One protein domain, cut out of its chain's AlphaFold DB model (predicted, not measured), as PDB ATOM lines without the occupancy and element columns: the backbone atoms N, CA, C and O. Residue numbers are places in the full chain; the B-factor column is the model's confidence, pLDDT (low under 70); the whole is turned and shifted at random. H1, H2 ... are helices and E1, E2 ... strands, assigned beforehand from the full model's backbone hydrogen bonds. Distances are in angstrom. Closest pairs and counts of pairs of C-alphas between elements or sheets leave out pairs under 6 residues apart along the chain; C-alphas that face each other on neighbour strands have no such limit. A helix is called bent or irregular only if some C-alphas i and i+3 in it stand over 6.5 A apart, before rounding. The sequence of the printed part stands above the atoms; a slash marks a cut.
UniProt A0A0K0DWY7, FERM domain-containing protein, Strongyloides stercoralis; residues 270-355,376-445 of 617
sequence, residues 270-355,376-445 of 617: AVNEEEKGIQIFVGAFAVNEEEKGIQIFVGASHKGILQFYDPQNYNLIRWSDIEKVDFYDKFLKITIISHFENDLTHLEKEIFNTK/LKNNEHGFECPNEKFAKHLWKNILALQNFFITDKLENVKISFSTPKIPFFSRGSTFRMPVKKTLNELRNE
ATOM      1  N   ALA A 270     -27.655   0.335 -40.279       85.75
ATOM      2  CA  ALA A 270     -27.248  -0.995 -39.844       85.75
ATOM      3  C   ALA A 270     -25.950  -1.410 -40.555       85.75
ATOM      4  O   ALA A 270     -25.878  -1.424 -41.790       85.75
ATOM      5  N   VAL A 271     -24.935  -1.740 -39.766       84.00
ATOM      6  CA  VAL A 271     -23.632  -2.274 -40.182       84.00
ATOM      7  C   VAL A 271     -23.262  -3.419 -39.242       84.00
ATOM      8  O   VAL A 271     -23.861  -3.554 -38.180       84.00
ATOM      9  N   ASN A 272     -22.289  -4.241 -39.608       78.11
ATOM     10  CA  ASN A 272     -21.754  -5.252 -38.700       78.11
ATOM     11  C   ASN A 272     -20.430  -4.748 -38.122       78.11
ATOM     12  O   ASN A 272     -19.659  -4.098 -38.834       78.11
ATOM     13  N   GLU A 273     -20.158  -5.026 -36.848       70.66
ATOM     14  CA  GLU A 273     -18.803  -4.841 -36.320       70.66
ATOM     15  C   GLU A 273     -17.825  -5.746 -37.075       70.66
ATOM     16  O   GLU A 273     -18.188  -6.850 -37.489       70.66
ATOM     17  N   GLU A 274     -16.576  -5.305 -37.241       64.27
ATOM     18  CA  GLU A 274     -15.520  -6.259 -37.570       64.27
ATOM     19  C   GLU A 274     -15.468  -7.325 -36.470       64.27
ATOM     20  O   GLU A 274     -15.486  -6.984 -35.288       64.27
ATOM     21  N   GLU A 275     -15.378  -8.606 -36.839       52.04
ATOM     22  CA  GLU A 275     -15.094  -9.691 -35.898       52.04
ATOM     23  C   GLU A 275     -13.759  -9.421 -35.168       52.04
ATOM     24  O   GLU A 275     -12.702  -9.945 -35.519       52.04
ATOM     25  N   LYS A 276     -13.778  -8.645 -34.079       45.95
ATOM     26  CA  LYS A 276     -12.915  -8.943 -32.939       45.95
ATOM     27  C   LYS A 276     -13.463 -10.273 -32.447       45.95
ATOM     28  O   LYS A 276     -14.575 -10.283 -31.944       45.95
ATOM     29  N   GLY A 277     -12.772 -11.389 -32.677       37.34
ATOM     30  CA  GLY A 277     -13.265 -12.739 -32.371       37.34
ATOM     31  C   GLY A 277     -13.646 -12.956 -30.900       37.34
ATOM     32  O   GLY A 277     -12.928 -13.621 -30.157       37.34
ATOM     33  N   ILE A 278     -14.789 -12.422 -30.471       35.55
ATOM     34  CA  ILE A 278     -15.433 -12.732 -29.207       35.55
ATOM     35  C   ILE A 278     -16.297 -13.947 -29.501       35.55
ATOM     36  O   ILE A 278     -17.489 -13.853 -29.775       35.55
ATOM     37  N   GLN A 279     -15.669 -15.116 -29.455       29.11
ATOM     38  CA  GLN A 279     -16.411 -16.351 -29.308       29.11
ATOM     39  C   GLN A 279     -17.096 -16.275 -27.938       29.11
ATOM     40  O   GLN A 279     -16.448 -16.365 -26.890       29.11
ATOM     41  N   ILE A 280     -18.398 -15.983 -27.931       32.67
ATOM     42  CA  ILE A 280     -19.193 -16.002 -26.708       32.67
ATOM     43  C   ILE A 280     -19.346 -17.477 -26.328       32.67
ATOM     44  O   ILE A 280     -20.223 -18.177 -26.821       32.67
ATOM     45  N   PHE A 281     -18.455 -17.967 -25.467       29.01
ATOM     46  CA  PHE A 281     -18.606 -19.258 -24.803       29.01
ATOM     47  C   PHE A 281     -19.766 -19.166 -23.802       29.01
ATOM     48  O   PHE A 281     -19.549 -18.970 -22.608       29.01
ATOM     49  N   VAL A 282     -21.007 -19.285 -24.271       28.15
ATOM     50  CA  VAL A 282     -22.126 -19.636 -23.389       28.15
ATOM     51  C   VAL A 282     -22.146 -21.160 -23.302       28.15
ATOM     52  O   VAL A 282     -22.688 -21.816 -24.177       28.15
ATOM     53  N   GLY A 283     -21.471 -21.709 -22.287       29.99
ATOM     54  CA  GLY A 283     -21.549 -23.116 -21.863       29.99
ATOM     55  C   GLY A 283     -21.340 -24.179 -22.951       29.99
ATOM     56  O   GLY A 283     -22.294 -24.575 -23.596       29.99
ATOM     57  N   ALA A 284     -20.111 -24.696 -23.093       36.49
ATOM     58  CA  ALA A 284     -19.693 -25.909 -23.836       36.49
ATOM     59  C   ALA A 284     -20.241 -26.181 -25.264       36.49
ATOM     60  O   ALA A 284     -19.814 -27.146 -25.893       36.49
ATOM     61  N   PHE A 285     -21.089 -25.328 -25.831       29.72
ATOM     62  CA  PHE A 285     -21.582 -25.409 -27.196       29.72
ATOM     63  C   PHE A 285     -21.281 -24.085 -27.889       29.72
ATOM     64  O   PHE A 285     -21.927 -23.067 -27.655       29.72
ATOM     65  N   ALA A 286     -20.275 -24.105 -28.763       29.20
ATOM     66  CA  ALA A 286     -20.128 -23.080 -29.779       29.20
ATOM     67  C   ALA A 286     -21.323 -23.210 -30.731       29.20
ATOM     68  O   ALA A 286     -21.348 -24.077 -31.607       29.20
ATOM     69  N   VAL A 287     -22.347 -22.385 -30.532       28.27
ATOM     70  CA  VAL A 287     -23.362 -22.175 -31.559       28.27
ATOM     71  C   VAL A 287     -22.712 -21.348 -32.660       28.27
ATOM     72  O   VAL A 287     -22.490 -20.149 -32.518       28.27
ATOM     73  N   ASN A 288     -22.368 -22.014 -33.760       32.19
ATOM     74  CA  ASN A 288     -22.113 -21.350 -35.029       32.19
ATOM     75  C   ASN A 288     -23.460 -20.807 -35.533       32.19
ATOM     76  O   ASN A 288     -24.065 -21.387 -36.433       32.19
ATOM     77  N   GLU A 289     -23.983 -19.741 -34.926       37.13
ATOM     78  CA  GLU A 289     -24.930 -18.911 -35.664       37.13
ATOM     79  C   GLU A 289     -24.146 -18.353 -36.849       37.13
ATOM     80  O   GLU A 289     -23.200 -17.591 -36.668       37.13
ATOM     81  N   GLU A 290     -24.473 -18.850 -38.044       38.96
ATOM     82  CA  GLU A 290     -23.874 -18.492 -39.330       38.96
ATOM     83  C   GLU A 290     -23.446 -17.020 -39.376       38.96
ATOM     84  O   GLU A 290     -24.312 -16.163 -39.521       38.96
ATOM     85  N   GLU A 291     -22.137 -16.755 -39.252       44.55
ATOM     86  CA  GLU A 291     -21.372 -15.570 -39.703       44.55
ATOM     87  C   GLU A 291     -22.066 -14.189 -39.642       44.55
ATOM     88  O   GLU A 291     -21.751 -13.275 -40.409       44.55
ATOM     89  N   LYS A 292     -23.038 -13.989 -38.753       50.14
ATOM     90  CA  LYS A 292     -23.727 -12.713 -38.590       50.14
ATOM     91  C   LYS A 292     -23.019 -11.993 -37.465       50.14
ATOM     92  O   LYS A 292     -23.374 -12.145 -36.302       50.14
ATOM     93  N   GLY A 293     -21.988 -11.232 -37.832       56.90
ATOM     94  CA  GLY A 293     -21.347 -10.288 -36.919       56.90
ATOM     95  C   GLY A 293     -22.387  -9.444 -36.172       56.90
ATOM     96  O   GLY A 293     -23.512  -9.255 -36.642       56.90
ATOM     97  N   ILE A 294     -22.010  -8.951 -34.993       68.64
ATOM     98  CA  ILE A 294     -22.889  -8.150 -34.137       68.64
ATOM     99  C   ILE A 294     -23.389  -6.944 -34.945       68.64
ATOM    100  O   ILE A 294     -22.590  -6.147 -35.445       68.64
ATOM    101  N   GLN A 295     -24.711  -6.835 -35.106       77.92
ATOM    102  CA  GLN A 295     -25.322  -5.715 -35.814       77.92
ATOM    103  C   GLN A 295     -25.226  -4.455 -34.952       77.92
ATOM    104  O   GLN A 295     -25.796  -4.386 -33.866       77.92
ATOM    105  N   ILE A 296     -24.559  -3.441 -35.486       84.84
ATOM    106  CA  ILE A 296     -24.385  -2.122 -34.887       84.84
ATOM    107  C   ILE A 296     -25.163  -1.102 -35.716       84.84
ATOM    108  O   ILE A 296     -25.204  -1.163 -36.948       84.84
ATOM    109  N   PHE A 297     -25.743  -0.109 -35.050       89.31
ATOM    110  CA  PHE A 297     -26.303   1.060 -35.721       89.31
ATOM    111  C   PHE A 297     -25.357   2.247 -35.611       89.31
ATOM    112  O   PHE A 297     -25.138   2.788 -34.528       89.31
ATOM    113  N   VAL A 298     -24.828   2.688 -36.750       91.65
ATOM    114  CA  VAL A 298     -23.932   3.847 -36.842       91.65
ATOM    115  C   VAL A 298     -24.645   4.980 -37.565       91.65
ATOM    116  O   VAL A 298     -25.284   4.779 -38.593       91.65
ATOM    117  N   GLY A 299     -24.533   6.197 -37.052       92.33
ATOM    118  CA  GLY A 299     -25.099   7.384 -37.689       92.33
ATOM    119  C   GLY A 299     -24.453   8.649 -37.149       92.33
ATOM    120  O   GLY A 299     -23.945   8.666 -36.035       92.33
ATOM    121  N   ALA A 300     -24.451   9.713 -37.943       94.75
ATOM    122  CA  ALA A 300     -23.853  10.986 -37.555       94.75
ATOM    123  C   ALA A 300     -24.925  12.056 -37.311       94.75
ATOM    124  O   ALA A 300     -25.994  12.018 -37.923       94.75
ATOM    125  N   SER A 301     -24.625  13.006 -36.428       95.26
ATOM    126  CA  SER A 301     -25.470  14.153 -36.070       95.26
ATOM    127  C   SER A 301     -24.619  15.424 -35.923       95.26
ATOM    128  O   SER A 301     -23.443  15.439 -36.281       95.26
ATOM    129  N   HIS A 302     -25.183  16.510 -35.392       96.16
ATOM    130  CA  HIS A 302     -24.402  17.712 -35.088       96.16
ATOM    131  C   HIS A 302     -23.350  17.489 -33.985       96.16
ATOM    132  O   HIS A 302     -22.361  18.214 -33.959       96.16
ATOM    133  N   LYS A 303     -23.529  16.487 -33.106       94.75
ATOM    134  CA  LYS A 303     -22.594  16.193 -32.004       94.75
ATOM    135  C   LYS A 303     -21.371  15.388 -32.459       94.75
ATOM    136  O   LYS A 303     -20.276  15.569 -31.928       94.75
ATOM    137  N   GLY A 304     -21.557  14.477 -33.413       95.49
ATOM    138  CA  GLY A 304     -20.535  13.504 -33.791       95.49
ATOM    139  C   GLY A 304     -21.110  12.260 -34.458       95.49
ATOM    140  O   GLY A 304     -22.183  12.302 -35.065       95.49
ATOM    141  N   ILE A 305     -20.394  11.144 -34.327       95.46
ATOM    142  CA  ILE A 305     -20.807   9.817 -34.792       95.46
ATOM    143  C   ILE A 305     -21.297   9.009 -33.592       95.46
ATOM    144  O   ILE A 305     -20.527   8.702 -32.686       95.46
ATOM    145  N   LEU A 306     -22.576   8.648 -33.612       92.45
ATOM    146  CA  LEU A 306     -23.247   7.862 -32.586       92.45
ATOM    147  C   LEU A 306     -23.353   6.397 -33.031       92.45
ATOM    148  O   LEU A 306     -23.760   6.098 -34.161       92.45
ATOM    149  N   GLN A 307     -22.979   5.491 -32.135       90.53
ATOM    150  CA  GLN A 307     -22.884   4.054 -32.369       90.53
ATOM    151  C   GLN A 307     -23.698   3.319 -31.308       90.53
ATOM    152  O   GLN A 307     -23.404   3.461 -30.127       90.53
ATOM    153  N   PHE A 308     -24.697   2.535 -31.707       86.13
ATOM    154  CA  PHE A 308     -25.429   1.645 -30.804       86.13
ATOM    155  C   PHE A 308     -25.013   0.204 -31.066       86.13
ATOM    156  O   PHE A 308     -25.247  -0.306 -32.163       86.13
ATOM    157  N   TYR A 309     -24.440  -0.431 -30.050       83.93
ATOM    158  CA  TYR A 309     -24.069  -1.847 -30.060       83.93
ATOM    159  C   TYR A 309     -25.244  -2.703 -29.597       83.93
ATOM    160  O   TYR A 309     -25.525  -3.758 -30.153       83.93
ATOM    161  N   ASP A 310     -25.975  -2.194 -28.607       83.05
ATOM    162  CA  ASP A 310     -27.210  -2.774 -28.115       83.05
ATOM    163  C   ASP A 310     -28.090  -1.664 -27.481       83.05
ATOM    164  O   ASP A 310     -27.735  -0.478 -27.500       83.05
ATOM    165  N   PRO A 311     -29.287  -1.986 -26.957       81.23
ATOM    166  CA  PRO A 311     -30.175  -0.995 -26.356       81.23
ATOM    167  C   PRO A 311     -29.623  -0.287 -25.109       81.23
ATOM    168  O   PRO A 311     -30.181   0.735 -24.720       81.23
ATOM    169  N   GLN A 312     -28.606  -0.831 -24.446       79.33
ATOM    170  CA  GLN A 312     -27.969  -0.285 -23.246       79.33
ATOM    171  C   GLN A 312     -26.636   0.389 -23.586       79.33
ATOM    172  O   GLN A 312     -26.401   1.503 -23.114       79.33
ATOM    173  N   ASN A 313     -25.839  -0.230 -24.458       80.74
ATOM    174  CA  ASN A 313     -24.480   0.174 -24.797       80.74
ATOM    175  C   ASN A 313     -24.428   0.976 -26.102       80.74
ATOM    176  O   ASN A 313     -24.729   0.482 -27.196       80.74
ATOM    177  N   TYR A 314     -24.010   2.233 -25.984       87.40
ATOM    178  CA  TYR A 314     -23.788   3.131 -27.106       87.40
ATOM    179  C   TYR A 314     -22.600   4.050 -26.835       87.40
ATOM    180  O   TYR A 314     -22.251   4.300 -25.685       87.40
ATOM    181  N   ASN A 315     -21.992   4.558 -27.902       86.78
ATOM    182  CA  ASN A 315     -20.851   5.460 -27.837       86.78
ATOM    183  C   ASN A 315     -21.047   6.643 -28.791       86.78
ATOM    184  O   ASN A 315     -21.470   6.456 -29.934       86.78
ATOM    185  N   LEU A 316     -20.712   7.849 -28.332       90.96
ATOM    186  CA  LEU A 316     -20.665   9.061 -29.145       90.96
ATOM    187  C   LEU A 316     -19.203   9.467 -29.342       90.96
ATOM    188  O   LEU A 316     -18.563   9.961 -28.418       90.96
ATOM    189  N   ILE A 317     -18.700   9.345 -30.568       92.11
ATOM    190  CA  ILE A 317     -17.409   9.926 -30.942       92.11
ATOM    191  C   ILE A 317     -17.668  11.351 -31.418       92.11
ATOM    192  O   ILE A 317     -18.252  11.557 -32.489       92.11
ATOM    193  N   ARG A 318     -17.252  12.343 -30.628       93.57
ATOM    194  CA  ARG A 318     -17.426  13.749 -30.997       93.57
ATOM    195  C   ARG A 318     -16.578  14.099 -32.205       93.57
ATOM    196  O   ARG A 318     -15.531  13.515 -32.471       93.57
ATOM    197  N   TRP A 319     -17.017  15.133 -32.898       94.00
ATOM    198  CA  TRP A 319     -16.306  15.685 -34.039       94.00
ATOM    199  C   TRP A 319     -14.851  16.090 -33.762       94.00
ATOM    200  O   TRP A 319     -14.012  15.904 -34.640       94.00
ATOM    201  N   SER A 320     -14.556  16.597 -32.561       90.68
ATOM    202  CA  SER A 320     -13.203  16.956 -32.109       90.68
ATOM    203  C   SER A 320     -12.263  15.760 -31.987       90.68
ATOM    204  O   SER A 320     -11.054  15.926 -32.091       90.68
ATOM    205  N   ASP A 321     -12.822  14.569 -31.779       91.27
ATOM    206  CA  ASP A 321     -12.073  13.370 -31.408       91.27
ATOM    207  C   ASP A 321     -11.786  12.496 -32.646       91.27
ATOM    208  O   ASP A 321     -11.027  11.531 -32.582       91.27
ATOM    209  N   ILE A 322     -12.369  12.834 -33.804       91.85
ATOM    210  CA  ILE A 322     -12.207  12.105 -35.067       91.85
ATOM    211  C   ILE A 322     -11.017  12.672 -35.843       91.85
ATOM    212  O   ILE A 322     -11.063  13.789 -36.353       91.85
ATOM    213  N   GLU A 323      -9.983  11.852 -36.025       90.04
ATOM    214  CA  GLU A 323      -8.832  12.179 -36.868       90.04
ATOM    215  C   GLU A 323      -9.181  12.031 -38.355       90.04
ATOM    216  O   GLU A 323      -8.920  12.916 -39.175       90.04
ATOM    217  N   LYS A 324      -9.775  10.889 -38.725       91.07
ATOM    218  CA  LYS A 324     -10.070  10.554 -40.121       91.07
ATOM    219  C   LYS A 324     -11.231   9.573 -40.230       91.07
ATOM    220  O   LYS A 324     -11.354   8.641 -39.445       91.07
ATOM    221  N   VAL A 325     -12.028   9.730 -41.288       92.98
ATOM    222  CA  VAL A 325     -13.008   8.731 -41.728       92.98
ATOM    223  C   VAL A 325     -12.650   8.280 -43.138       92.98
ATOM    224  O   VAL A 325     -12.505   9.096 -44.052       92.98
ATOM    225  N   ASP A 326     -12.505   6.976 -43.321       91.55
ATOM    226  CA  ASP A 326     -12.147   6.354 -44.590       91.55
ATOM    227  C   ASP A 326     -13.061   5.163 -44.884       91.55
ATOM    228  O   ASP A 326     -13.770   4.666 -44.011       91.55
ATOM    229  N   PHE A 327     -13.052   4.697 -46.125       90.63
ATOM    230  CA  PHE A 327     -13.668   3.432 -46.487       90.63
ATOM    231  C   PHE A 327     -12.889   2.769 -47.623       90.63
ATOM    232  O   PHE A 327     -12.308   3.443 -48.477       90.63
ATOM    233  N   TYR A 328     -12.914   1.445 -47.654       87.58
ATOM    234  CA  TYR A 328     -12.375   0.641 -48.743       87.58
ATOM    235  C   TYR A 328     -13.275  -0.575 -48.939       87.58
ATOM    236  O   TYR A 328     -13.712  -1.202 -47.979       87.58
ATOM    237  N   ASP A 329     -13.621  -0.863 -50.193       86.07
ATOM    238  CA  ASP A 329     -14.642  -1.849 -50.547       86.07
ATOM    239  C   ASP A 329     -15.922  -1.692 -49.708       86.07
ATOM    240  O   ASP A 329     -16.632  -0.696 -49.850       86.07
ATOM    241  N   LYS A 330     -16.235  -2.658 -48.841       87.19
ATOM    242  CA  LYS A 330     -17.409  -2.633 -47.958       87.19
ATOM    243  C   LYS A 330     -17.098  -2.131 -46.549       87.19
ATOM    244  O   LYS A 330     -18.010  -2.017 -45.742       87.19
ATOM    245  N   PHE A 331     -15.844  -1.851 -46.240       88.44
ATOM    246  CA  PHE A 331     -15.407  -1.537 -44.894       88.44
ATOM    247  C   PHE A 331     -15.343  -0.028 -44.677       88.44
ATOM    248  O   PHE A 331     -14.711   0.687 -45.456       88.44
ATOM    249  N   LEU A 332     -15.984   0.457 -43.616       91.29
ATOM    250  CA  LEU A 332     -15.862   1.829 -43.131       91.29
ATOM    251  C   LEU A 332     -14.903   1.841 -41.939       91.29
ATOM    252  O   LEU A 332     -15.083   1.070 -41.002       91.29
ATOM    253  N   LYS A 333     -13.924   2.745 -41.952       89.95
ATOM    254  CA  LYS A 333     -12.946   2.916 -40.876       89.95
ATOM    255  C   LYS A 333     -13.000   4.330 -40.305       89.95
ATOM    256  O   LYS A 333     -12.938   5.302 -41.057       89.95
ATOM    257  N   ILE A 334     -13.060   4.441 -38.985       91.80
ATOM    258  CA  ILE A 334     -12.988   5.701 -38.240       91.80
ATOM    259  C   ILE A 334     -11.736   5.655 -37.370       91.80
ATOM    260  O   ILE A 334     -11.606   4.778 -36.524       91.80
ATOM    261  N   THR A 335     -10.820   6.593 -37.567       90.45
ATOM    262  CA  THR A 335      -9.623   6.756 -36.738       90.45
ATOM    263  C   THR A 335      -9.871   7.886 -35.741       90.45
ATOM    264  O   THR A 335     -10.228   8.996 -36.141       90.45
ATOM    265  N   ILE A 336      -9.709   7.588 -34.454       89.54
ATOM    266  CA  ILE A 336      -9.850   8.523 -33.331       89.54
ATOM    267  C   ILE A 336      -8.466   9.037 -32.937       89.54
ATOM    268  O   ILE A 336      -7.473   8.307 -33.022       89.54
ATOM    269  N   ILE A 337      -8.389  10.286 -32.485       85.94
ATOM    270  CA  ILE A 337      -7.141  10.863 -31.988       85.94
ATOM    271  C   ILE A 337      -6.719  10.136 -30.694       85.94
ATOM    272  O   ILE A 337      -7.514   9.918 -29.784       85.94
ATOM    273  N   SER A 338      -5.448   9.731 -30.622       64.87
ATOM    274  CA  SER A 338      -4.909   8.754 -29.659       64.87
ATOM    275  C   SER A 338      -5.036   9.096 -28.169       64.87
ATOM    276  O   SER A 338      -4.865   8.200 -27.347       64.87
ATOM    277  N   HIS A 339      -5.318  10.350 -27.800       61.44
ATOM    278  CA  HIS A 339      -5.512  10.747 -26.399       61.44
ATOM    279  C   HIS A 339      -6.902  10.392 -25.850       61.44
ATOM    280  O   HIS A 339      -7.172  10.630 -24.676       61.44
ATOM    281  N   PHE A 340      -7.776   9.807 -26.670       53.45
ATOM    282  CA  PHE A 340      -9.050   9.272 -26.215       53.45
ATOM    283  C   PHE A 340      -8.864   7.817 -25.759       53.45
ATOM    284  O   PHE A 340      -8.833   6.890 -26.575       53.45
ATOM    285  N   GLU A 341      -8.728   7.600 -24.448       50.12
ATOM    286  CA  GLU A 341      -9.072   6.304 -23.864       50.12
ATOM    287  C   GLU A 341     -10.547   6.054 -24.197       50.12
ATOM    288  O   GLU A 341     -11.434   6.698 -23.652       50.12
ATOM    289  N   ASN A 342     -10.824   5.168 -25.157       47.27
ATOM    290  CA  ASN A 342     -12.182   4.693 -25.393       47.27
ATOM    291  C   ASN A 342     -12.724   4.184 -24.046       47.27
ATOM    292  O   ASN A 342     -12.201   3.187 -23.546       47.27
ATOM    293  N   ASP A 343     -13.784   4.777 -23.495       43.99
ATOM    294  CA  ASP A 343     -14.495   4.222 -22.326       43.99
ATOM    295  C   ASP A 343     -14.954   2.773 -22.586       43.99
ATOM    296  O   ASP A 343     -15.043   1.948 -21.676       43.99
ATOM    297  N   LEU A 344     -15.131   2.405 -23.862       43.09
ATOM    298  CA  LEU A 344     -15.335   1.020 -24.290       43.09
ATOM    299  C   LEU A 344     -14.180   0.099 -23.882       43.09
ATOM    300  O   LEU A 344     -14.447  -1.037 -23.514       43.09
ATOM    301  N   THR A 345     -12.924   0.563 -23.859       43.99
ATOM    302  CA  THR A 345     -11.822  -0.246 -23.317       43.99
ATOM    303  C   THR A 345     -11.983  -0.501 -21.826       43.99
ATOM    304  O   THR A 345     -11.472  -1.505 -21.354       43.99
ATOM    305  N   HIS A 346     -12.693   0.348 -21.075       35.18
ATOM    306  CA  HIS A 346     -12.969   0.106 -19.660       35.18
ATOM    307  C   HIS A 346     -14.018  -0.999 -19.486       35.18
ATOM    308  O   HIS A 346     -13.796  -1.918 -18.702       35.18
ATOM    309  N   LEU A 347     -15.086  -0.989 -20.295       38.12
ATOM    310  CA  LEU A 347     -16.068  -2.081 -20.332       38.12
ATOM    311  C   LEU A 347     -15.440  -3.385 -20.867       38.12
ATOM    312  O   LEU A 347     -15.638  -4.457 -20.301       38.12
ATOM    313  N   GLU A 348     -14.604  -3.303 -21.910       42.26
ATOM    314  CA  GLU A 348     -13.803  -4.428 -22.418       42.26
ATOM    315  C   GLU A 348     -12.841  -4.946 -21.332       42.26
ATOM    316  O   GLU A 348     -12.744  -6.157 -21.139       42.26
ATOM    317  N   LYS A 349     -12.161  -4.061 -20.584       38.33
ATOM    318  CA  LYS A 349     -11.275  -4.415 -19.457       38.33
ATOM    319  C   LYS A 349     -12.059  -5.048 -18.311       38.33
ATOM    320  O   LYS A 349     -11.554  -5.998 -17.726       38.33
ATOM    321  N   GLU A 350     -13.268  -4.593 -17.997       37.72
ATOM    322  CA  GLU A 350     -14.125  -5.217 -16.979       37.72
ATOM    323  C   GLU A 350     -14.596  -6.611 -17.405       37.72
ATOM    324  O   GLU A 350     -14.484  -7.567 -16.631       37.72
ATOM    325  N   ILE A 351     -15.021  -6.774 -18.661       41.06
ATOM    326  CA  ILE A 351     -15.379  -8.082 -19.227       41.06
ATOM    327  C   ILE A 351     -14.153  -9.016 -19.260       41.06
ATOM    328  O   ILE A 351     -14.272 -10.215 -19.005       41.06
ATOM    329  N   PHE A 352     -12.950  -8.496 -19.522       38.12
ATOM    330  CA  PHE A 352     -11.714  -9.289 -19.484       38.12
ATOM    331  C   PHE A 352     -11.239  -9.610 -18.057       38.12
ATOM    332  O   PHE A 352     -10.774 -10.723 -17.801       38.12
ATOM    333  N   ASN A 353     -11.359  -8.678 -17.112       37.26
ATOM    334  CA  ASN A 353     -10.908  -8.857 -15.729       37.26
ATOM    335  C   ASN A 353     -11.814  -9.814 -14.950       37.26
ATOM    336  O   ASN A 353     -11.316 -10.621 -14.162       37.26
ATOM    337  N   THR A 354     -13.121  -9.796 -15.216       42.43
ATOM    338  CA  THR A 354     -14.056 -10.796 -14.673       42.43
ATOM    339  C   THR A 354     -13.746 -12.205 -15.193       42.43
ATOM    340  O   THR A 354     -13.841 -13.168 -14.434       42.43
ATOM    341  N   LYS A 355     -13.259 -12.341 -16.435       38.92
ATOM    342  CA  LYS A 355     -12.824 -13.631 -17.008       38.92
ATOM    343  C   LYS A 355     -11.469 -14.129 -16.495       38.92
ATOM    344  O   LYS A 355     -11.276 -15.339 -16.369       38.92
ATOM    345  N   LEU A 376      -6.928  -3.562 -37.428       69.54
ATOM    346  CA  LEU A 376      -7.214  -2.244 -36.855       69.54
ATOM    347  C   LEU A 376      -6.286  -1.922 -35.681       69.54
ATOM    348  O   LEU A 376      -6.069  -2.754 -34.784       69.54
ATOM    349  N   LYS A 377      -5.800  -0.679 -35.662       75.54
ATOM    350  CA  LYS A 377      -5.102  -0.103 -34.508       75.54
ATOM    351  C   LYS A 377      -6.081   0.113 -33.349       75.54
ATOM    352  O   LYS A 377      -7.288   0.195 -33.546       75.54
ATOM    353  N   ASN A 378      -5.564   0.264 -32.130       72.98
ATOM    354  CA  ASN A 378      -6.394   0.451 -30.928       72.98
ATOM    355  C   ASN A 378      -7.280   1.710 -30.975       72.98
ATOM    356  O   ASN A 378      -8.317   1.754 -30.322       72.98
ATOM    357  N   ASN A 379      -6.875   2.723 -31.744       81.26
ATOM    358  CA  ASN A 379      -7.621   3.962 -31.948       81.26
ATOM    359  C   ASN A 379      -8.519   3.934 -33.197       81.26
ATOM    360  O   ASN A 379      -9.028   4.973 -33.610       81.26
ATOM    361  N   GLU A 380      -8.692   2.778 -33.839       85.28
ATOM    362  CA  GLU A 380      -9.508   2.638 -35.041       85.28
ATOM    363  C   GLU A 380     -10.763   1.805 -34.763       85.28
ATOM    364  O   GLU A 380     -10.711   0.731 -34.169       85.28
ATOM    365  N   HIS A 381     -11.897   2.307 -35.243       84.98
ATOM    366  CA  HIS A 381     -13.191   1.635 -35.245       84.98
ATOM    367  C   HIS A 381     -13.518   1.206 -36.674       84.98
ATOM    368  O   HIS A 381     -13.381   2.005 -37.605       84.98
ATOM    369  N   GLY A 382     -13.941  -0.041 -36.856       85.03
ATOM    370  CA  GLY A 382     -14.188  -0.626 -38.170       85.03
ATOM    371  C   GLY A 382     -15.551  -1.282 -38.279       85.03
ATOM    372  O   GLY A 382     -15.976  -1.997 -37.374       85.03
ATOM    373  N   PHE A 383     -16.219  -1.041 -39.404       87.02
ATOM    374  CA  PHE A 383     -17.571  -1.523 -39.657       87.02
ATOM    375  C   PHE A 383     -17.675  -2.144 -41.044       87.02
ATOM    376  O   PHE A 383     -17.374  -1.503 -42.058       87.02
ATOM    377  N   GLU A 384     -18.181  -3.370 -41.105       86.71
ATOM    378  CA  GLU A 384     -18.540  -4.019 -42.356       86.71
ATOM    379  C   GLU A 384     -19.935  -3.561 -42.800       86.71
ATOM    380  O   GLU A 384     -20.960  -3.821 -42.168       86.71
ATOM    381  N   CYS A 385     -19.981  -2.844 -43.920       88.76
ATOM    382  CA  CYS A 385     -21.223  -2.410 -44.539       88.76
ATOM    383  C   CYS A 385     -21.796  -3.506 -45.456       88.76
ATOM    384  O   CYS A 385     -21.049  -4.293 -46.039       88.76
ATOM    385  N   PRO A 386     -23.109  -3.484 -45.746       85.03
ATOM    386  CA  PRO A 386     -23.735  -4.494 -46.607       85.03
ATOM    387  C   PRO A 386     -23.137  -4.582 -48.022       85.03
ATOM    388  O   PRO A 386     -23.106  -5.643 -48.651       85.03
ATOM    389  N   ASN A 387     -22.689  -3.450 -48.568       85.95
ATOM    390  CA  ASN A 387     -22.044  -3.359 -49.873       85.95
ATOM    391  C   ASN A 387     -21.214  -2.068 -49.995       85.95
ATOM    392  O   ASN A 387     -21.344  -1.141 -49.196       85.95
ATOM    393  N   GLU A 388     -20.393  -1.981 -51.043       88.96
ATOM    394  CA  GLU A 388     -19.511  -0.831 -51.281       88.96
ATOM    395  C   GLU A 388     -20.276   0.475 -51.529       88.96
ATOM    396  O   GLU A 388     -19.861   1.546 -51.084       88.96
ATOM    397  N   LYS A 389     -21.420   0.413 -52.225       91.17
ATOM    398  CA  LYS A 389     -22.255   1.596 -52.477       91.17
ATOM    399  C   LYS A 389     -22.732   2.203 -51.155       91.17
ATOM    400  O   LYS A 389     -22.730   3.428 -51.016       91.17
ATOM    401  N   PHE A 390     -23.093   1.355 -50.196       90.22
ATOM    402  CA  PHE A 390     -23.479   1.738 -48.847       90.22
ATOM    403  C   PHE A 390     -22.305   2.315 -48.054       90.22
ATOM    404  O   PHE A 390     -22.433   3.424 -47.543       90.22
ATOM    405  N   ALA A 391     -21.149   1.643 -48.029       91.87
ATOM    406  CA  ALA A 391     -19.948   2.145 -47.348       91.87
ATOM    407  C   ALA A 391     -19.559   3.543 -47.852       91.87
ATOM    408  O   ALA A 391     -19.412   4.494 -47.081       91.87
ATOM    409  N   LYS A 392     -19.523   3.710 -49.179       93.24
ATOM    410  CA  LYS A 392     -19.282   5.000 -49.834       93.24
ATOM    411  C   LYS A 392     -20.330   6.050 -49.480       93.24
ATOM    412  O   LYS A 392     -20.004   7.234 -49.379       93.24
ATOM    413  N   HIS A 393     -21.599   5.657 -49.381       94.17
ATOM    414  CA  HIS A 393     -22.675   6.561 -48.994       94.17
ATOM    415  C   HIS A 393     -22.500   7.048 -47.557       94.17
ATOM    416  O   HIS A 393     -22.521   8.259 -47.340       94.17
ATOM    417  N   LEU A 394     -22.285   6.126 -46.617       94.13
ATOM    418  CA  LEU A 394     -22.106   6.424 -45.203       94.13
ATOM    419  C   LEU A 394     -20.873   7.308 -44.981       94.13
ATOM    420  O   LEU A 394     -20.994   8.360 -44.359       94.13
ATOM    421  N   TRP A 395     -19.742   6.978 -45.616       95.42
ATOM    422  CA  TRP A 395     -18.536   7.814 -45.633       95.42
ATOM    423  C   TRP A 395     -18.827   9.247 -46.099       95.42
ATOM    424  O   TRP A 395     -18.534  10.214 -45.398       95.42
ATOM    425  N   LYS A 396     -19.480   9.410 -47.259       95.19
ATOM    426  CA  LYS A 396     -19.851  10.740 -47.769       95.19
ATOM    427  C   LYS A 396     -20.846  11.470 -46.870       95.19
ATOM    428  O   LYS A 396     -20.830  12.697 -46.839       95.19
ATOM    429  N   ASN A 397     -21.752  10.750 -46.214       95.32
ATOM    430  CA  ASN A 397     -22.734  11.351 -45.320       95.32
ATOM    431  C   ASN A 397     -22.065  11.894 -44.053       95.32
ATOM    432  O   ASN A 397     -22.311  13.041 -43.694       95.32
ATOM    433  N   ILE A 398     -21.171  11.106 -43.451       96.11
ATOM    434  CA  ILE A 398     -20.371  11.505 -42.289       96.11
ATOM    435  C   ILE A 398     -19.529  12.738 -42.625       96.11
ATOM    436  O   ILE A 398     -19.639  13.744 -41.934       96.11
ATOM    437  N   LEU A 399     -18.774  12.712 -43.730       95.49
ATOM    438  CA  LEU A 399     -17.964  13.864 -44.140       95.49
ATOM    439  C   LEU A 399     -18.810  15.108 -44.437       95.49
ATOM    440  O   LEU A 399     -18.374  16.220 -44.149       95.49
ATOM    441  N   ALA A 400     -20.014  14.949 -44.999       96.21
ATOM    442  CA  ALA A 400     -20.921  16.073 -45.216       96.21
ATOM    443  C   ALA A 400     -21.370  16.707 -43.895       96.21
ATOM    444  O   ALA A 400     -21.342  17.928 -43.790       96.21
ATOM    445  N   LEU A 401     -21.762  15.900 -42.907       97.03
ATOM    446  CA  LEU A 401     -22.167  16.385 -41.585       97.03
ATOM    447  C   LEU A 401     -20.989  17.045 -40.859       97.03
ATOM    448  O   LEU A 401     -21.114  18.189 -40.434       97.03
ATOM    449  N   GLN A 402     -19.831  16.380 -40.827       95.45
ATOM    450  CA  GLN A 402     -18.601  16.902 -40.234       95.45
ATOM    451  C   GLN A 402     -18.254  18.290 -40.792       95.45
ATOM    452  O   GLN A 402     -18.122  19.255 -40.046       95.45
ATOM    453  N   ASN A 403     -18.172  18.418 -42.121       95.77
ATOM    454  CA  ASN A 403     -17.810  19.686 -42.755       95.77
ATOM    455  C   ASN A 403     -18.900  20.757 -42.635       95.77
ATOM    456  O   ASN A 403     -18.586  21.938 -42.671       95.77
ATOM    457  N   PHE A 404     -20.175  20.377 -42.518       96.86
ATOM    458  CA  PHE A 404     -21.251  21.357 -42.382       96.86
ATOM    459  C   PHE A 404     -21.217  22.032 -41.013       96.86
ATOM    460  O   PHE A 404     -21.437  23.238 -40.932       96.86
ATOM    461  N   PHE A 405     -20.952  21.255 -39.959       96.39
ATOM    462  CA  PHE A 405     -21.013  21.725 -38.577       96.39
ATOM    463  C   PHE A 405     -19.695  22.293 -38.047       96.39
ATOM    464  O   PHE A 405     -19.742  23.147 -37.169       96.39
ATOM    465  N   ILE A 406     -18.542  21.837 -38.548       94.04
ATOM    466  CA  ILE A 406     -17.230  22.223 -37.998       94.04
ATOM    467  C   ILE A 406     -16.543  23.296 -38.839       94.04
ATOM    468  O   ILE A 406     -15.877  24.171 -38.298       94.04
ATOM    469  N   THR A 407     -16.638  23.205 -40.166       94.16
ATOM    470  CA  THR A 407     -15.837  24.055 -41.048       94.16
ATOM    471  C   THR A 407     -16.406  25.472 -41.095       94.16
ATOM    472  O   THR A 407     -17.599  25.656 -41.320       94.16
ATOM    473  N   ASP A 408     -15.537  26.478 -40.962       93.33
ATOM    474  CA  ASP A 408     -15.942  27.892 -40.946       93.33
ATOM    475  C   ASP A 408     -16.574  28.382 -42.242       93.33
ATOM    476  O   ASP A 408     -17.498  29.193 -42.220       93.33
ATOM    477  N   LYS A 409     -16.037  27.925 -43.374       93.24
ATOM    478  CA  LYS A 409     -16.478  28.311 -44.711       93.24
ATOM    479  C   LYS A 409     -16.341  27.162 -45.686       93.24
ATOM    480  O   LYS A 409     -15.440  26.332 -45.559       93.24
ATOM    481  N   LEU A 410     -17.171  27.163 -46.726       91.58
ATOM    482  CA  LEU A 410     -17.131  26.136 -47.761       91.58
ATOM    483  C   LEU A 410     -15.764  26.039 -48.463       91.58
ATOM    484  O   LEU A 410     -15.317  24.940 -48.787       91.58
ATOM    485  N   GLU A 411     -15.091  27.173 -48.673       90.17
ATOM    486  CA  GLU A 411     -13.759  27.244 -49.296       90.17
ATOM    487  C   GLU A 411     -12.673  26.501 -48.498       90.17
ATOM    488  O   GLU A 411     -11.720  25.990 -49.083       90.17
ATOM    489  N   ASN A 412     -12.867  26.353 -47.183       90.32
ATOM    490  CA  ASN A 412     -11.932  25.679 -46.283       90.32
ATOM    491  C   ASN A 412     -12.140  24.154 -46.232       90.32
ATOM    492  O   ASN A 412     -11.374  23.444 -45.576       90.32
ATOM    493  N   VAL A 413     -13.165  23.620 -46.909       88.89
ATOM    494  CA  VAL A 413     -13.442  22.178 -46.936       88.89
ATOM    495  C   VAL A 413     -12.330  21.451 -47.694       88.89
ATOM    496  O   VAL A 413     -12.253  21.476 -48.926       88.89
ATOM    497  N   LYS A 414     -11.471  20.748 -46.947       82.70
ATOM    498  CA  LYS A 414     -10.373  19.949 -47.506       82.70
ATOM    499  C   LYS A 414     -10.921  18.842 -48.408       82.70
ATOM    500  O   LYS A 414     -11.825  18.089 -48.036       82.70
ATOM    501  N   ILE A 415     -10.333  18.693 -49.597       78.61
ATOM    502  CA  ILE A 415     -10.685  17.592 -50.497       78.61
ATOM    503  C   ILE A 415     -10.254  16.279 -49.843       78.61
ATOM    504  O   ILE A 415      -9.069  16.029 -49.645       78.61
ATOM    505  N   SER A 416     -11.233  15.431 -49.540       82.96
ATOM    506  CA  SER A 416     -11.002  14.108 -48.967       82.96
ATOM    507  C   SER A 416     -11.128  13.030 -50.041       82.96
ATOM    508  O   SER A 416     -12.072  13.034 -50.845       82.96
ATOM    509  N   PHE A 417     -10.178  12.098 -50.039       82.61
ATOM    510  CA  PHE A 417     -10.163  10.921 -50.901       82.61
ATOM    511  C   PHE A 417     -10.233   9.668 -50.036       82.61
ATOM    512  O   PHE A 417      -9.575   9.603 -48.999       82.61
ATOM    513  N   SER A 418     -11.023   8.688 -50.468       83.54
ATOM    514  CA  SER A 418     -11.002   7.368 -49.844       83.54
ATOM    515  C   SER A 418      -9.731   6.606 -50.216       83.54
ATOM    516  O   SER A 418      -9.094   6.905 -51.235       83.54
ATOM    517  N   THR A 419      -9.403   5.579 -49.438       77.74
ATOM    518  CA  THR A 419      -8.362   4.616 -49.807       77.74
ATOM    519  C   THR A 419      -8.736   3.952 -51.145       77.74
ATOM    520  O   THR A 419      -9.894   3.558 -51.344       77.74
ATOM    521  N   PRO A 420      -7.817   3.903 -52.126       67.43
ATOM    522  CA  PRO A 420      -8.094   3.305 -53.424       67.43
ATOM    523  C   PRO A 420      -8.138   1.779 -53.339       67.43
ATOM    524  O   PRO A 420      -7.421   1.180 -52.545       67.43
ATOM    525  N   LYS A 421      -8.927   1.143 -54.213       60.39
ATOM    526  CA  LYS A 421      -8.978  -0.328 -54.300       60.39
ATOM    527  C   LYS A 421      -7.649  -0.935 -54.739       60.39
ATOM    528  O   LYS A 421      -7.260  -1.993 -54.269       60.39
ATOM    529  N   ILE A 422      -6.976  -0.262 -55.672       64.02
ATOM    530  CA  ILE A 422      -5.666  -0.654 -56.192       64.02
ATOM    531  C   ILE A 422      -4.739   0.549 -55.996       64.02
ATOM    532  O   ILE A 422      -4.965   1.566 -56.668       64.02
ATOM    533  N   PRO A 423      -3.719   0.455 -55.117       62.62
ATOM    534  CA  PRO A 423      -2.831   1.569 -54.778       62.62
ATOM    535  C   PRO A 423      -2.187   2.253 -55.990       62.62
ATOM    536  O   PRO A 423      -2.020   3.468 -55.988       62.62
ATOM    537  N   PHE A 424      -1.875   1.487 -57.042       65.63
ATOM    538  CA  PHE A 424      -1.116   1.974 -58.198       65.63
ATOM    539  C   PHE A 424      -1.946   2.605 -59.328       65.63
ATOM    540  O   PHE A 424      -1.392   3.383 -60.099       65.63
ATOM    541  N   PHE A 425      -3.248   2.313 -59.458       59.24
ATOM    542  CA  PHE A 425      -3.996   2.663 -60.685       59.24
ATOM    543  C   PHE A 425      -5.330   3.381 -60.485       59.24
ATOM    544  O   PHE A 425      -5.925   3.846 -61.456       59.24
ATOM    545  N   SER A 426      -5.826   3.515 -59.255       62.71
ATOM    546  CA  SER A 426      -7.125   4.152 -59.024       62.71
ATOM    547  C   SER A 426      -7.005   5.281 -58.015       62.71
ATOM    548  O   SER A 426      -6.479   5.085 -56.929       62.71
ATOM    549  N   ARG A 427      -7.525   6.472 -58.340       66.67
ATOM    550  CA  ARG A 427      -7.905   7.424 -57.290       66.67
ATOM    551  C   ARG A 427      -9.114   6.838 -56.571       66.67
ATOM    552  O   ARG A 427     -10.065   6.403 -57.225       66.67
ATOM    553  N   GLY A 428      -9.082   6.841 -55.242       78.59
ATOM    554  CA  GLY A 428     -10.250   6.503 -54.440       78.59
ATOM    555  C   GLY A 428     -11.426   7.441 -54.717       78.59
ATOM    556  O   GLY A 428     -11.363   8.381 -55.517       78.59
ATOM    557  N   SER A 429     -12.542   7.198 -54.044       85.27
ATOM    558  CA  SER A 429     -13.703   8.070 -54.177       85.27
ATOM    559  C   SER A 429     -13.391   9.462 -53.637       85.27
ATOM    560  O   SER A 429     -12.838   9.603 -52.554       85.27
ATOM    561  N   THR A 430     -13.791  10.499 -54.368       88.01
ATOM    562  CA  THR A 430     -13.669  11.888 -53.910       88.01
ATOM    563  C   THR A 430     -14.946  12.339 -53.206       88.01
ATOM    564  O   THR A 430     -16.068  12.067 -53.669       88.01
ATOM    565  N   PHE A 431     -14.775  13.052 -52.098       91.40
ATOM    566  CA  PHE A 431     -15.845  13.761 -51.409       91.40
ATOM    567  C   PHE A 431     -16.012  15.177 -51.979       91.40
ATOM    568  O   PHE A 431     -15.044  15.861 -52.304       91.40
ATOM    569  N   ARG A 432     -17.266  15.604 -52.123       89.98
ATOM    570  CA  ARG A 432     -17.653  16.967 -52.497       89.98
ATOM    571  C   ARG A 432     -18.804  17.376 -51.593       89.98
ATOM    572  O   ARG A 432     -19.716  16.572 -51.378       89.98
ATOM    573  N   MET A 433     -18.749  18.603 -51.085       92.79
ATOM    574  CA  MET A 433     -19.789  19.132 -50.213       92.79
ATOM    575  C   MET A 433     -21.119  19.231 -50.978       92.79
ATOM    576  O   MET A 433     -21.131  19.739 -52.100       92.79
ATOM    577  N   PRO A 434     -22.240  18.738 -50.419       93.25
ATOM    578  CA  PRO A 434     -23.528  18.745 -51.109       93.25
ATOM    579  C   PRO A 434     -24.278  20.084 -51.006       93.25
ATOM    580  O   PRO A 434     -25.363  20.196 -51.565       93.25
ATOM    581  N   VAL A 435     -23.743  21.072 -50.286       94.45
ATOM    582  CA  VAL A 435     -24.389  22.366 -50.014       94.45
ATOM    583  C   VAL A 435     -23.444  23.527 -50.304       94.45
ATOM    584  O   VAL A 435     -22.230  23.342 -50.379       94.45
ATOM    585  N   LYS A 436     -24.021  24.721 -50.482       91.94
ATOM    586  CA  LYS A 436     -23.307  25.953 -50.861       91.94
ATOM    587  C   LYS A 436     -22.792  26.757 -49.659       91.94
ATOM    588  O   LYS A 436     -21.997  27.662 -49.862       91.94
ATOM    589  N   LYS A 437     -23.266  26.458 -48.446       94.07
ATOM    590  CA  LYS A 437     -22.896  27.146 -47.202       94.07
ATOM    591  C   LYS A 437     -22.788  26.146 -46.054       94.07
ATOM    592  O   LYS A 437     -23.589  25.213 -45.979       94.07
ATOM    593  N   THR A 438     -21.809  26.360 -45.191       96.41
ATOM    594  CA  THR A 438     -21.630  25.716 -43.880       96.41
ATOM    595  C   THR A 438     -22.537  26.357 -42.823       96.41
ATOM    596  O   THR A 438     -23.136  27.406 -43.069       96.41
ATOM    597  N   LEU A 439     -22.643  25.754 -41.635       96.38
ATOM    598  CA  LEU A 439     -23.416  26.333 -40.532       96.38
ATOM    599  C   LEU A 439     -22.837  27.681 -40.070       96.38
ATOM    600  O   LEU A 439     -23.601  28.613 -39.825       96.38
ATOM    601  N   ASN A 440     -21.509  27.811 -40.010       95.10
ATOM    602  CA  ASN A 440     -20.843  29.057 -39.616       95.10
ATOM    603  C   ASN A 440     -21.109  30.190 -40.623       95.10
ATOM    604  O   ASN A 440     -21.356  31.328 -40.224       95.10
ATOM    605  N   GLU A 441     -21.160  29.891 -41.925       94.82
ATOM    606  CA  GLU A 441     -21.586  30.866 -42.941       94.82
ATOM    607  C   GLU A 441     -23.051  31.290 -42.762       94.82
ATOM    608  O   GLU A 441     -23.358  32.476 -42.865       94.82
ATOM    609  N   LEU A 442     -23.951  30.348 -42.459       93.99
ATOM    610  CA  LEU A 442     -25.369  30.651 -42.222       93.99
ATOM    611  C   LEU A 442     -25.567  31.523 -40.974       93.99
ATOM    612  O   LEU A 442     -26.357  32.471 -41.016       93.99
ATOM    613  N   ARG A 443     -24.806  31.251 -39.905       93.19
ATOM    614  CA  ARG A 443     -24.782  32.048 -38.668       93.19
ATOM    615  C   ARG A 443     -24.393  33.503 -38.931       93.19
ATOM    616  O   ARG A 443     -25.020  34.404 -38.388       93.19
ATOM    617  N   ASN A 444     -23.392  33.731 -39.780       90.59
ATOM    618  CA  ASN A 444     -22.850  35.068 -40.049       90.59
ATOM    619  C   ASN A 444     -23.579  35.830 -41.170       90.59
ATOM    620  O   ASN A 444     -23.323  37.014 -41.394       90.59
ATOM    621  N   GLU A 445     -24.464  35.170 -41.913       86.62
ATOM    622  CA  GLU A 445     -25.208  35.806 -42.993       86.62
ATOM    623  C   GLU A 445     -26.213  36.829 -42.433       86.62
ATOM    624  O   GLU A 445     -26.981  36.536 -41.520       86.62
TER     625      GLU A 445
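This is residues 270 to 355 and 376 to 445 of the 617 residues of the protein "FERM domain-containing protein" of Strongyloides stercoralis (UniProt A0A0K0DWY7). What shape does the model have? One antiparallel sheet of seven strands is folded and curled like part of a barrel, and the long helix H2 packs on it, meeting E5 and E6 of one leaf and E2 and E3 of the other. Residues 280 to 286 and 348 to 355, the latter in H1, stick out, while a long link after H2 leads to H3, far from the sheet. What are the counts and size? The printed part has 156 residues with three named helices and seven named strands, E1 E2 E3 E4 E5 E6 H1 E7 H2 H3 along the chain, mixed in class, under half of the residues in named elements. The sheet's order is E4 E3 E2 E1 E7 E6 E5; the whole is only just compact, close to loose, with a radius of gyration of the C-alphas of 17.8 A, elongated, spanning 63 by 37 by 25 A.

Where do the first strands run? E1 is residues 270 to 273, 9.9 A, from C-alpha 270 at (-27.248, -0.995, -39.844). E2 is 295 to 300, 16.9 A; E3 304 to 308; E4 314 to 318; E5 322 to 328, 17.8 A; and E6 331 to 336, 16.3 A. What follows? H1 is 343 to 355, 18.7 A, and E7 is 380 to 384. H2 is 388 to 406, 26.7 A, and H3, 439 to 444, ends at C-alpha 444 (-22.850, 35.068, -40.049).

How is the sheet built? E1 to E4 form a meander, each strand the antiparallel neighbour of the one before: N 271 and O 296 are 2.9 A apart, N 306 and O 299 2.8 A, N 307 and O 315 2.8 A. E7 is an inner strand, the antiparallel neighbour of E1, with N 384 and O 272 2.8 A apart, and of E6, with N 334 and O 381 2.8 A apart, and E5 and E6 form a hairpin, with N 333 and O 326 2.8 A apart, each pair within hydrogen-bond range. It is a strongly twisted folded sheet, bent back on itself: E4 E3 E2 face E7 E6 E5, with E1 as the hinge. Where are the helices? H2 is on the sheet; its closest C-alphas are Ala 391 to Leu 332 of E6, 5.9 A, and Ile 398 to Ala 300 of E2, 5.9 A. With residues 404 to 406 alone it touches H3, Phe 405 and Leu 439 having C-alphas 5.6 A apart, at a shallow tilt of 25 degrees, the same way. H1 is not on the sheet; in H1, H2 and H3 every O i to N i+4 pair is within hydrogen-bond range.

How far does it reach? The two farthest C-alphas, of Ala 284 and Glu 445, are 64.9 A apart. Is it continuous and sure? Residues 356 to 375 are not printed, with 23.6 A between C-alphas 355 and 376; the links E1 to E2 and H2 to H3 are long. Mean pLDDT of the printed part is 76.1, under 70 at residues 274 to 294, 338 to 355, 376 and 420 to 427.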